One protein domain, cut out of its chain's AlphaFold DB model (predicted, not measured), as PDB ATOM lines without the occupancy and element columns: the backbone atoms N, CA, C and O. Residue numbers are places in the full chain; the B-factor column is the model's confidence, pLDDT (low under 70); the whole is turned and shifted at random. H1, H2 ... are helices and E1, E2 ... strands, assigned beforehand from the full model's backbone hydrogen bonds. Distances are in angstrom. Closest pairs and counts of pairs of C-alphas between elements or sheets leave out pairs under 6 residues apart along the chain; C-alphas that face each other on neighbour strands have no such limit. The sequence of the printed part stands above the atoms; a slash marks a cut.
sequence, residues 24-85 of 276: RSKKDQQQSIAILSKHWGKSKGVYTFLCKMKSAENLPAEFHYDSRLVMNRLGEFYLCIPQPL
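What this domain is: This is residues 24 to 85 of the 276 residues of an uncharacterized protein of Diversispora epigaea (UniProt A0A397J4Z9). With little regular structure, this is a small antiparallel sheet of three strands, E1, E2 and E3, and a wide loop, residues 36 to 66, that leaves and rejoins the sheet at one end and holds the short helix H1. The printed part has 62 residues, with E1, H1, E2 and E3 in chain order, sheet order E1 - E2 - E3. The class is mixed, with 21 residues in named elements. It is only just compact, close to loose, with a radius of gyration of the C-alphas of 12.4 A and spans of 33 by 32 by 22 A.

Where its parts are: E1, residues 30 to 35, begins at C-alpha 30 (192.379, 123.907, 202.557) and is 15.9 A long. H1 is residues 48 to 52, 7.5 A. E2, residues 67 to 72, is 16.2 A. E3, residues 77 to 80, 9.6 A, ends at C-alpha 80 (195.020, 113.102, 195.864).

How they stand to each other: E1 and E2 are antiparallel at 159 degrees, with N 33 and O 69 2.8 A apart, within hydrogen-bond range. E2 and E3 form a hairpin at 151 degrees, with N 70 and O 78 2.8 A apart, within range. H1 is not on the sheet, with 2 pairs of C-alphas within 10 A, and is apart from E3. In H1, 0 of 1 O i to N i+4 pairs and 2 of 2 O i to N i+3 pairs are within range.

The domain as a whole: The C-alphas farthest apart, of Lys 27 and Ala 61, are 34.0 A apart. The printed part has no cut. The links E1 to H1 and H1 to E2 are long. No printed residue is under pLDDT 70.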
ATOM      1  N   ARG A  24     193.200 122.527 213.347       80.38
ATOM      2  CA  ARG A  24     192.878 123.085 212.035       80.38
ATOM      3  C   ARG A  24     191.856 124.193 212.205       80.38
ATOM      4  O   ARG A  24     190.873 124.050 212.931       80.38
ATOM      5  N   SER A  25     192.089 125.307 211.530       85.62
ATOM      6  CA  SER A  25     191.164 126.425 211.552       85.62
ATOM      7  C   SER A  25     190.155 126.271 210.429       85.62
ATOM      8  O   SER A  25     190.526 126.004 209.289       85.62
ATOM      9  N   LYS A  26     188.886 126.609 210.687       80.62
ATOM     10  CA  LYS A  26     187.905 126.847 209.609       80.62
ATOM     11  C   LYS A  26     188.370 127.944 208.635       80.62
ATOM     12  O   LYS A  26     187.854 128.050 207.527       80.62
ATOM     13  N   LYS A  27     189.338 128.772 209.050       80.19
ATOM     14  CA  LYS A  27     189.972 129.804 208.229       80.19
ATOM     15  C   LYS A  27     191.154 129.283 207.408       80.19
ATOM     16  O   LYS A  27     191.731 130.090 206.692       80.19
ATOM     17  N   ASP A  28     191.540 128.012 207.459       85.31
ATOM     18  CA  ASP A  28     192.638 127.521 206.615       85.31
ATOM     19  C   ASP A  28     192.252 127.574 205.121       85.31
ATOM     20  O   ASP A  28     191.074 127.655 204.755       85.31
ATOM     21  N   GLN A  29     193.241 127.639 204.223       81.94
ATOM     22  CA  GLN A  29     192.985 127.682 202.771       81.94
ATOM     23  C   GLN A  29     192.469 126.348 202.216       81.94
ATOM     24  O   GLN A  29     191.770 126.330 201.203       81.94
ATOM     25  N   GLN A  30     192.785 125.256 202.903       88.00
ATOM     26  CA  GLN A  30     192.379 123.907 202.557       88.00
ATOM     27  C   GLN A  30     192.125 123.105 203.831       88.00
ATOM     28  O   GLN A  30     192.818 123.282 204.833       88.00
ATOM     29  N   GLN A  31     191.143 122.219 203.768       90.75
ATOM     30  CA  GLN A  31     190.930 121.151 204.738       90.75
ATOM     31  C   GLN A  31     191.299 119.835 204.070       90.75
ATOM     32  O   GLN A  31     191.216 119.718 202.853       90.75
ATOM     33  N   SER A  32     191.726 118.839 204.836       91.38
ATOM     34  CA  SER A  32     191.991 117.523 204.254       91.38
ATOM     35  C   SER A  32     191.746 116.402 205.238       91.38
ATOM     36  O   SER A  32     191.789 116.626 206.437       91.38
ATOM     37  N   ILE A  33     191.523 115.190 204.763       88.94
ATOM     38  CA  ILE A  33     191.520 113.989 205.595       88.94
ATOM     39  C   ILE A  33     192.400 112.938 204.928       88.94
ATOM     40  O   ILE A  33     192.403 112.811 203.702       88.94
ATOM     41  N   ALA A  34     193.181 112.219 205.730       89.38
ATOM     42  CA  ALA A  34     193.913 111.059 205.248       89.38
ATOM     43  C   ALA A  34     192.945 109.887 205.049       89.38
ATOM     44  O   ALA A  34     192.113 109.599 205.917       89.38
ATOM     45  N   ILE A  35     193.080 109.225 203.906       88.50
ATOM     46  CA  ILE A  35     192.373 108.002 203.546       88.50
ATOM     47  C   ILE A  35     193.432 106.912 203.494       88.50
ATOM     48  O   ILE A  35     194.297 106.931 202.622       88.50
ATOM     49  N   LEU A  36     193.384 105.988 204.449       87.81
ATOM     50  CA  LEU A  36     194.296 104.849 204.420       87.81
ATOM     51  C   LEU A  36     193.870 103.900 203.305       87.81
ATOM     52  O   LEU A  36     192.671 103.641 203.167       87.81
ATOM     53  N   SER A  37     194.831 103.354 202.562       88.62
ATOM     54  CA  SER A  37     194.557 102.422 201.455       88.62
ATOM     55  C   SER A  37     193.640 101.271 201.884       88.62
ATOM     56  O   SER A  37     192.635 100.998 201.238       88.62
ATOM     57  N   LYS A  38     193.884 100.704 203.073       87.69
ATOM     58  CA  LYS A  38     193.089  99.619 203.683       87.69
ATOM     59  C   LYS A  38     191.608  99.928 203.944       87.69
ATOM     60  O   LYS A  38     190.871  99.035 204.371       87.69
ATOM     61  N   HIS A  39     191.192 101.191 203.858       87.12
ATOM     62  CA  HIS A  39     189.800 101.613 204.046       87.12
ATOM     63  C   HIS A  39     189.084 101.904 202.725       87.12
ATOM     64  O   HIS A  39     187.871 102.107 202.740       87.12
ATOM     65  N   TRP A  40     189.805 101.911 201.604       88.25
ATOM     66  CA  TRP A  40     189.217 102.065 200.281       88.25
ATOM     67  C   TRP A  40     188.323 100.865 199.939       88.25
ATOM     68  O   TRP A  40     188.612  99.743 200.347       88.25
ATOM     69  N   GLY A  41     187.193 101.108 199.271       81.88
ATOM     70  CA  GLY A  41     186.237 100.059 198.878       81.88
ATOM     71  C   GLY A  41     185.421  99.422 200.015       81.88
ATOM     72  O   GLY A  41     184.534  98.615 199.751       81.88
ATOM     73  N   LYS A  42     185.654  99.780 201.287       83.75
ATOM     74  CA  LYS A  42     184.919  99.181 202.413       83.75
ATOM     75  C   LYS A  42     183.493  99.722 202.535       83.75
ATOM     76  O   LYS A  42     183.271 100.928 202.609       83.75
ATOM     77  N   SER A  43     182.535  98.805 202.665       80.94
ATOM     78  CA  SER A  43     181.105  99.094 202.854       80.94
ATOM     79  C   SER A  43     180.686  99.275 204.318       80.94
ATOM     80  O   SER A  43     179.537  99.626 204.585       80.94
ATOM     81  N   LYS A  44     181.608  99.098 205.277       81.19
ATOM     82  CA  LYS A  44     181.371  99.269 206.722       81.19
ATOM     83  C   LYS A  44     182.420 100.186 207.371       81.19
ATOM     84  O   LYS A  44     183.580 100.210 206.962       81.19
ATOM     85  N   GLY A  45     182.013 100.921 208.412       81.88
ATOM     86  CA  GLY A  45     182.877 101.794 209.221       81.88
ATOM     87  C   GLY A  45     182.802 103.293 208.893       81.88
ATOM     88  O   GLY A  45     181.932 103.758 208.166       81.88
ATOM     89  N   VAL A  46     183.741 104.071 209.440       79.00
ATOM     90  CA  VAL A  46     183.749 105.552 209.357       79.00
ATOM     91  C   VAL A  46     183.988 106.074 207.928       79.00
ATOM     92  O   VAL A  46     183.642 107.208 207.607       79.00
ATOM     93  N   TYR A  47     184.562 105.247 207.053       81.69
ATOM     94  CA  TYR A  47     184.930 105.610 205.681       81.69
ATOM     95  C   TYR A  47     183.922 105.146 204.617       81.69
ATOM     96  O   TYR A  47     184.206 105.244 203.429       81.69
ATOM     97  N   THR A  48     182.728 104.692 205.008       83.62
ATOM     98  CA  THR A  48     181.684 104.239 204.065       83.62
ATOM     99  C   THR A  48     181.225 105.307 203.087       83.62
ATOM    100  O   THR A  48     180.796 104.989 201.987       83.62
ATOM    101  N   PHE A  49     181.344 106.589 203.429       84.06
ATOM    102  CA  PHE A  49     181.020 107.660 202.485       84.06
ATOM    103  C   PHE A  49     181.910 107.632 201.225       84.06
ATOM    104  O   PHE A  49     181.507 108.176 200.199       84.06
ATOM    105  N   LEU A  50     183.084 106.981 201.271       82.12
ATOM    106  CA  LEU A  50     183.989 106.865 200.125       82.12
ATOM    107  C   LEU A  50     183.400 106.016 198.991       82.12
ATOM    108  O   LEU A  50     183.612 106.355 197.831       82.12
ATOM    109  N   CYS A  51     182.618 104.971 199.291       78.12
ATOM    110  CA  CYS A  51     182.019 104.116 198.255       78.12
ATOM    111  C   CYS A  51     180.843 104.777 197.516       78.12
ATOM    112  O   CYS A  51     180.400 104.277 196.490       78.12
ATOM    113  N   LYS A  52     180.347 105.915 198.018       81.31
ATOM    114  CA  LYS A  52     179.247 106.690 197.419       81.31
ATOM    115  C   LYS A  52     179.734 107.944 196.688       81.31
ATOM    116  O   LYS A  52     178.922 108.795 196.316       81.31
ATOM    117  N   MET A  53     181.047 108.114 196.533       82.75
ATOM    118  CA  MET A  53     181.600 109.306 195.898       82.75
ATOM    119  C   MET A  53     181.336 109.297 194.396       82.75
ATOM    120  O   MET A  53     181.671 108.349 193.696       82.75
ATOM    121  N   LYS A  54     180.789 110.408 193.902       84.50
ATOM    122  CA  LYS A  54     180.749 110.716 192.474       84.50
ATOM    123  C   LYS A  54     182.003 111.509 192.120       84.50
ATOM    124  O   LYS A  54     182.308 112.501 192.786       84.50
ATOM    125  N   SER A  55     182.711 111.090 191.084       87.81
ATOM    126  CA  SER A  55     183.930 111.734 190.594       87.81
ATOM    127  C   SER A  55     183.803 112.059 189.108       87.81
ATOM    128  O   SER A  55     183.009 111.455 188.395       87.81
ATOM    129  N   ALA A  56     184.572 113.049 188.655       89.50
ATOM    130  CA  ALA A  56     184.642 113.405 187.238       89.50
ATOM    131  C   ALA A  56     185.455 112.385 186.418       89.50
ATOM    132  O   ALA A  56     185.219 112.226 185.228       89.50
ATOM    133  N   GLU A  57     186.403 111.707 187.064       88.88
ATOM    134  CA  GLU A  57     187.235 110.648 186.491       88.88
ATOM    135  C   GLU A  57     186.907 109.320 187.175       88.88
ATOM    136  O   GLU A  57     186.458 109.312 188.325       88.88
ATOM    137  N   ASN A  58     187.153 108.200 186.498       88.56
ATOM    138  CA  ASN A  58     186.942 106.878 187.083       88.56
ATOM    139  C   ASN A  58     187.832 106.692 188.317       88.56
ATOM    140  O   ASN A  58     189.041 106.924 188.275       88.56
ATOM    141  N   LEU A  59     187.225 106.272 189.426       87.56
ATOM    142  CA  LEU A  59     187.970 105.942 190.634       87.56
ATOM    143  C   LEU A  59     188.698 104.608 190.438       87.56
ATOM    144  O   LEU A  59     188.111 103.680 189.881       87.56
ATOM    145  N   PRO A  60     189.949 104.476 190.908       87.12
ATOM    146  CA  PRO A  60     190.638 103.201 190.831       87.12
ATOM    147  C   PRO A  60     189.962 102.192 191.763       87.12
ATOM    148  O   PRO A  60     189.484 102.545 192.849       87.12
ATOM    149  N   ALA A  61     189.960 100.929 191.341       85.56
ATOM    150  CA  ALA A  61     189.424  99.831 192.137       85.56
ATOM    151  C   ALA A  61     190.165  99.702 193.478       85.56
ATOM    152  O   ALA A  61     189.543  99.519 194.523       85.56
ATOM    153  N   GLU A  62     191.486  99.895 193.459       86.19
ATOM    154  CA  GLU A  62     192.351  99.731 194.623       86.19
ATOM    155  C   GLU A  62     193.326 100.897 194.797       86.19
ATOM    156  O   GLU A  62     193.716 101.578 193.847       86.19
ATOM    157  N   PHE A  63     193.738 101.120 196.046       88.25
ATOM    158  CA  PHE A  63     194.774 102.082 196.401       88.25
ATOM    159  C   PHE A  63     196.037 101.352 196.843       88.25
ATOM    160  O   PHE A  63     196.043 100.696 197.881       88.25
ATOM    161  N   HIS A  64     197.140 101.561 196.127       87.56
ATOM    162  CA  HIS A  64     198.449 101.054 196.549       87.56
ATOM    163  C   HIS A  64     199.052 101.863 197.710       87.56
ATOM    164  O   HIS A  64     199.835 101.337 198.495       87.56
ATOM    165  N   TYR A  65     198.670 103.136 197.849       90.50
ATOM    166  CA  TYR A  65     199.214 104.053 198.851       90.50
ATOM    167  C   TYR A  65     198.113 104.809 199.597       90.50
ATOM    168  O   TYR A  65     197.006 105.012 199.090       90.50
ATOM    169  N   ASP A  66     198.443 105.280 200.803       91.25
ATOM    170  CA  ASP A  66     197.590 106.201 201.554       91.25
ATOM    171  C   ASP A  66     197.326 107.466 200.724       91.25
ATOM    172  O   ASP A  66     198.247 108.148 200.271       91.25
ATOM    173  N   SER A  67     196.052 107.804 200.573       91.38
ATOM    174  CA  SER A  67     195.590 108.946 199.788       91.38
ATOM    175  C   SER A  67     195.078 110.071 200.684       91.38
ATOM    176  O   SER A  67     194.959 109.943 201.908       91.38
ATOM    177  N   ARG A  68     194.769 111.224 200.086       92.19
ATOM    178  CA  ARG A  68     194.236 112.375 200.824       92.19
ATOM    179  C   ARG A  68     193.051 112.988 200.097       92.19
ATOM    180  O   ARG A  68     193.181 113.396 198.951       92.19
ATOM    181  N   LEU A  69     191.923 113.126 200.788       91.62
ATOM    182  CA  LEU A  69     190.803 113.928 200.301       91.62
ATOM    183  C   LEU A  69     190.980 115.361 200.795       91.62
ATOM    184  O   LEU A  69     191.031 115.602 202.000       91.62
ATOM    185  N   VAL A  70     191.106 116.306 199.872       93.38
ATOM    186  CA  VAL A  70     191.325 117.730 200.134       93.38
ATOM    187  C   VAL A  70     190.081 118.506 199.726       93.38
ATOM    188  O   VAL A  70     189.558 118.313 198.638       93.38
ATOM    189  N   MET A  71     189.624 119.418 200.578       92.62
ATOM    190  CA  MET A  71     188.556 120.363 200.273       92.62
ATOM    191  C   MET A  71     189.118 121.782 200.284       92.62
ATOM    192  O   MET A  71     189.714 122.222 201.275       92.62
ATOM    193  N   ASN A  72     188.910 122.522 199.201       92.12
ATOM    194  CA  ASN A  72     189.318 123.922 199.132       92.12
ATOM    195  C   ASN A  72     188.233 124.867 199.691       92.12
ATOM    196  O   ASN A  72     187.108 124.474 199.996       92.12
ATOM    197  N   ARG A  73     188.538 126.167 199.787       89.69
ATOM    198  CA  ARG A  73     187.564 127.183 200.241       89.69
ATOM    199  C   ARG A  73     186.376 127.410 199.302       89.69
ATOM    200  O   ARG A  73     185.431 128.099 199.695       89.69
ATOM    201  N   LEU A  74     186.418 126.885 198.078       91.38
ATOM    202  CA  LEU A  74     185.278 126.878 197.162       91.38
ATOM    203  C   LEU A  74     184.313 125.714 197.448       91.38
ATOM    204  O   LEU A  74     183.179 125.764 196.975       91.38
ATOM    205  N   GLY A  75     184.679 124.783 198.333       90.62
ATOM    206  CA  GLY A  75     183.897 123.579 198.627       90.62
ATOM    207  C   GLY A  75     184.101 122.484 197.581       90.62
ATOM    208  O   GLY A  75     183.290 121.576 197.486       90.62
ATOM    209  N   GLU A  76     185.156 122.595 196.777       91.81
ATOM    210  CA  GLU A  76     185.516 121.596 195.779       91.81
ATOM    211  C   GLU A  76     186.420 120.555 196.434       91.81
ATOM    212  O   GLU A  76     187.336 120.910 197.191       91.81
ATOM    213  N   PHE A  77     186.153 119.291 196.129       92.50
ATOM    214  CA  PHE A  77     186.865 118.144 196.668       92.50
ATOM    215  C   PHE A  77     187.854 117.598 195.638       92.50
ATOM    216  O   PHE A  77     187.529 117.470 194.461       92.50
ATOM    217  N   TYR A  78     189.054 117.267 196.104       93.06
ATOM    218  CA  TYR A  78     190.131 116.680 195.319       93.06
ATOM    219  C   TYR A  78     190.640 115.440 196.036       93.06
ATOM    220  O   TYR A  78     191.051 115.515 197.196       93.06
ATOM    221  N   LEU A  79     190.622 114.307 195.347       92.44
ATOM    222  CA  LEU A  79     191.198 113.067 195.834       92.44
ATOM    223  C   LEU A  79     192.632 112.961 195.310       92.44
ATOM    224  O   LEU A  79     192.860 112.758 194.123       92.44
ATOM    225  N   CYS A  80     193.603 113.169 196.191       92.81
ATOM    226  CA  CYS A  80     195.020 113.102 195.864       92.81
ATOM    227  C   CYS A  80     195.519 111.674 196.085       92.81
ATOM    228  O   CYS A  80     195.690 111.260 197.238       92.81
ATOM    229  N   ILE A  81     195.745 110.955 194.986       91.69
ATOM    230  CA  ILE A  81     196.187 109.558 194.969       91.69
ATOM    231  C   ILE A  81     197.662 109.530 194.555       91.69
ATOM    232  O   ILE A  81     197.975 109.903 193.423       91.69
ATOM    233  N   PRO A  82     198.591 109.143 195.445       91.94
ATOM    234  CA  PRO A  82     199.981 108.941 195.065       91.94
ATOM    235  C   PRO A  82     200.099 107.768 194.091       91.94
ATOM    236  O   PRO A  82     199.548 106.696 194.337       91.94
ATOM    237  N   GLN A  83     200.848 107.964 193.011       89.25
ATOM    238  CA  GLN A  83     201.157 106.926 192.034       89.25
ATOM    239  C   GLN A  83     202.671 106.861 191.794       89.25
ATOM    240  O   GLN A  83     203.346 107.891 191.919       89.25
ATOM    241  N   PRO A  84     203.220 105.672 191.476       90.50
ATOM    242  CA  PRO A  84     204.608 105.556 191.058       90.50
ATOM    243  C   PRO A  84     204.825 106.375 189.783       90.50
ATOM    244  O   PRO A  84     203.938 106.493 188.935       90.50
ATOM    245  N   LEU A  85     206.008 106.972 189.665       91.19
ATOM    246  CA  LEU A  85     206.329 107.801 188.513       91.19
ATOM    247  C   LEU A  85     206.475 106.915 187.271       91.19
ATOM    248  O   LEU A  85     207.275 105.983 187.272       91.19
TER     249      LEU A  85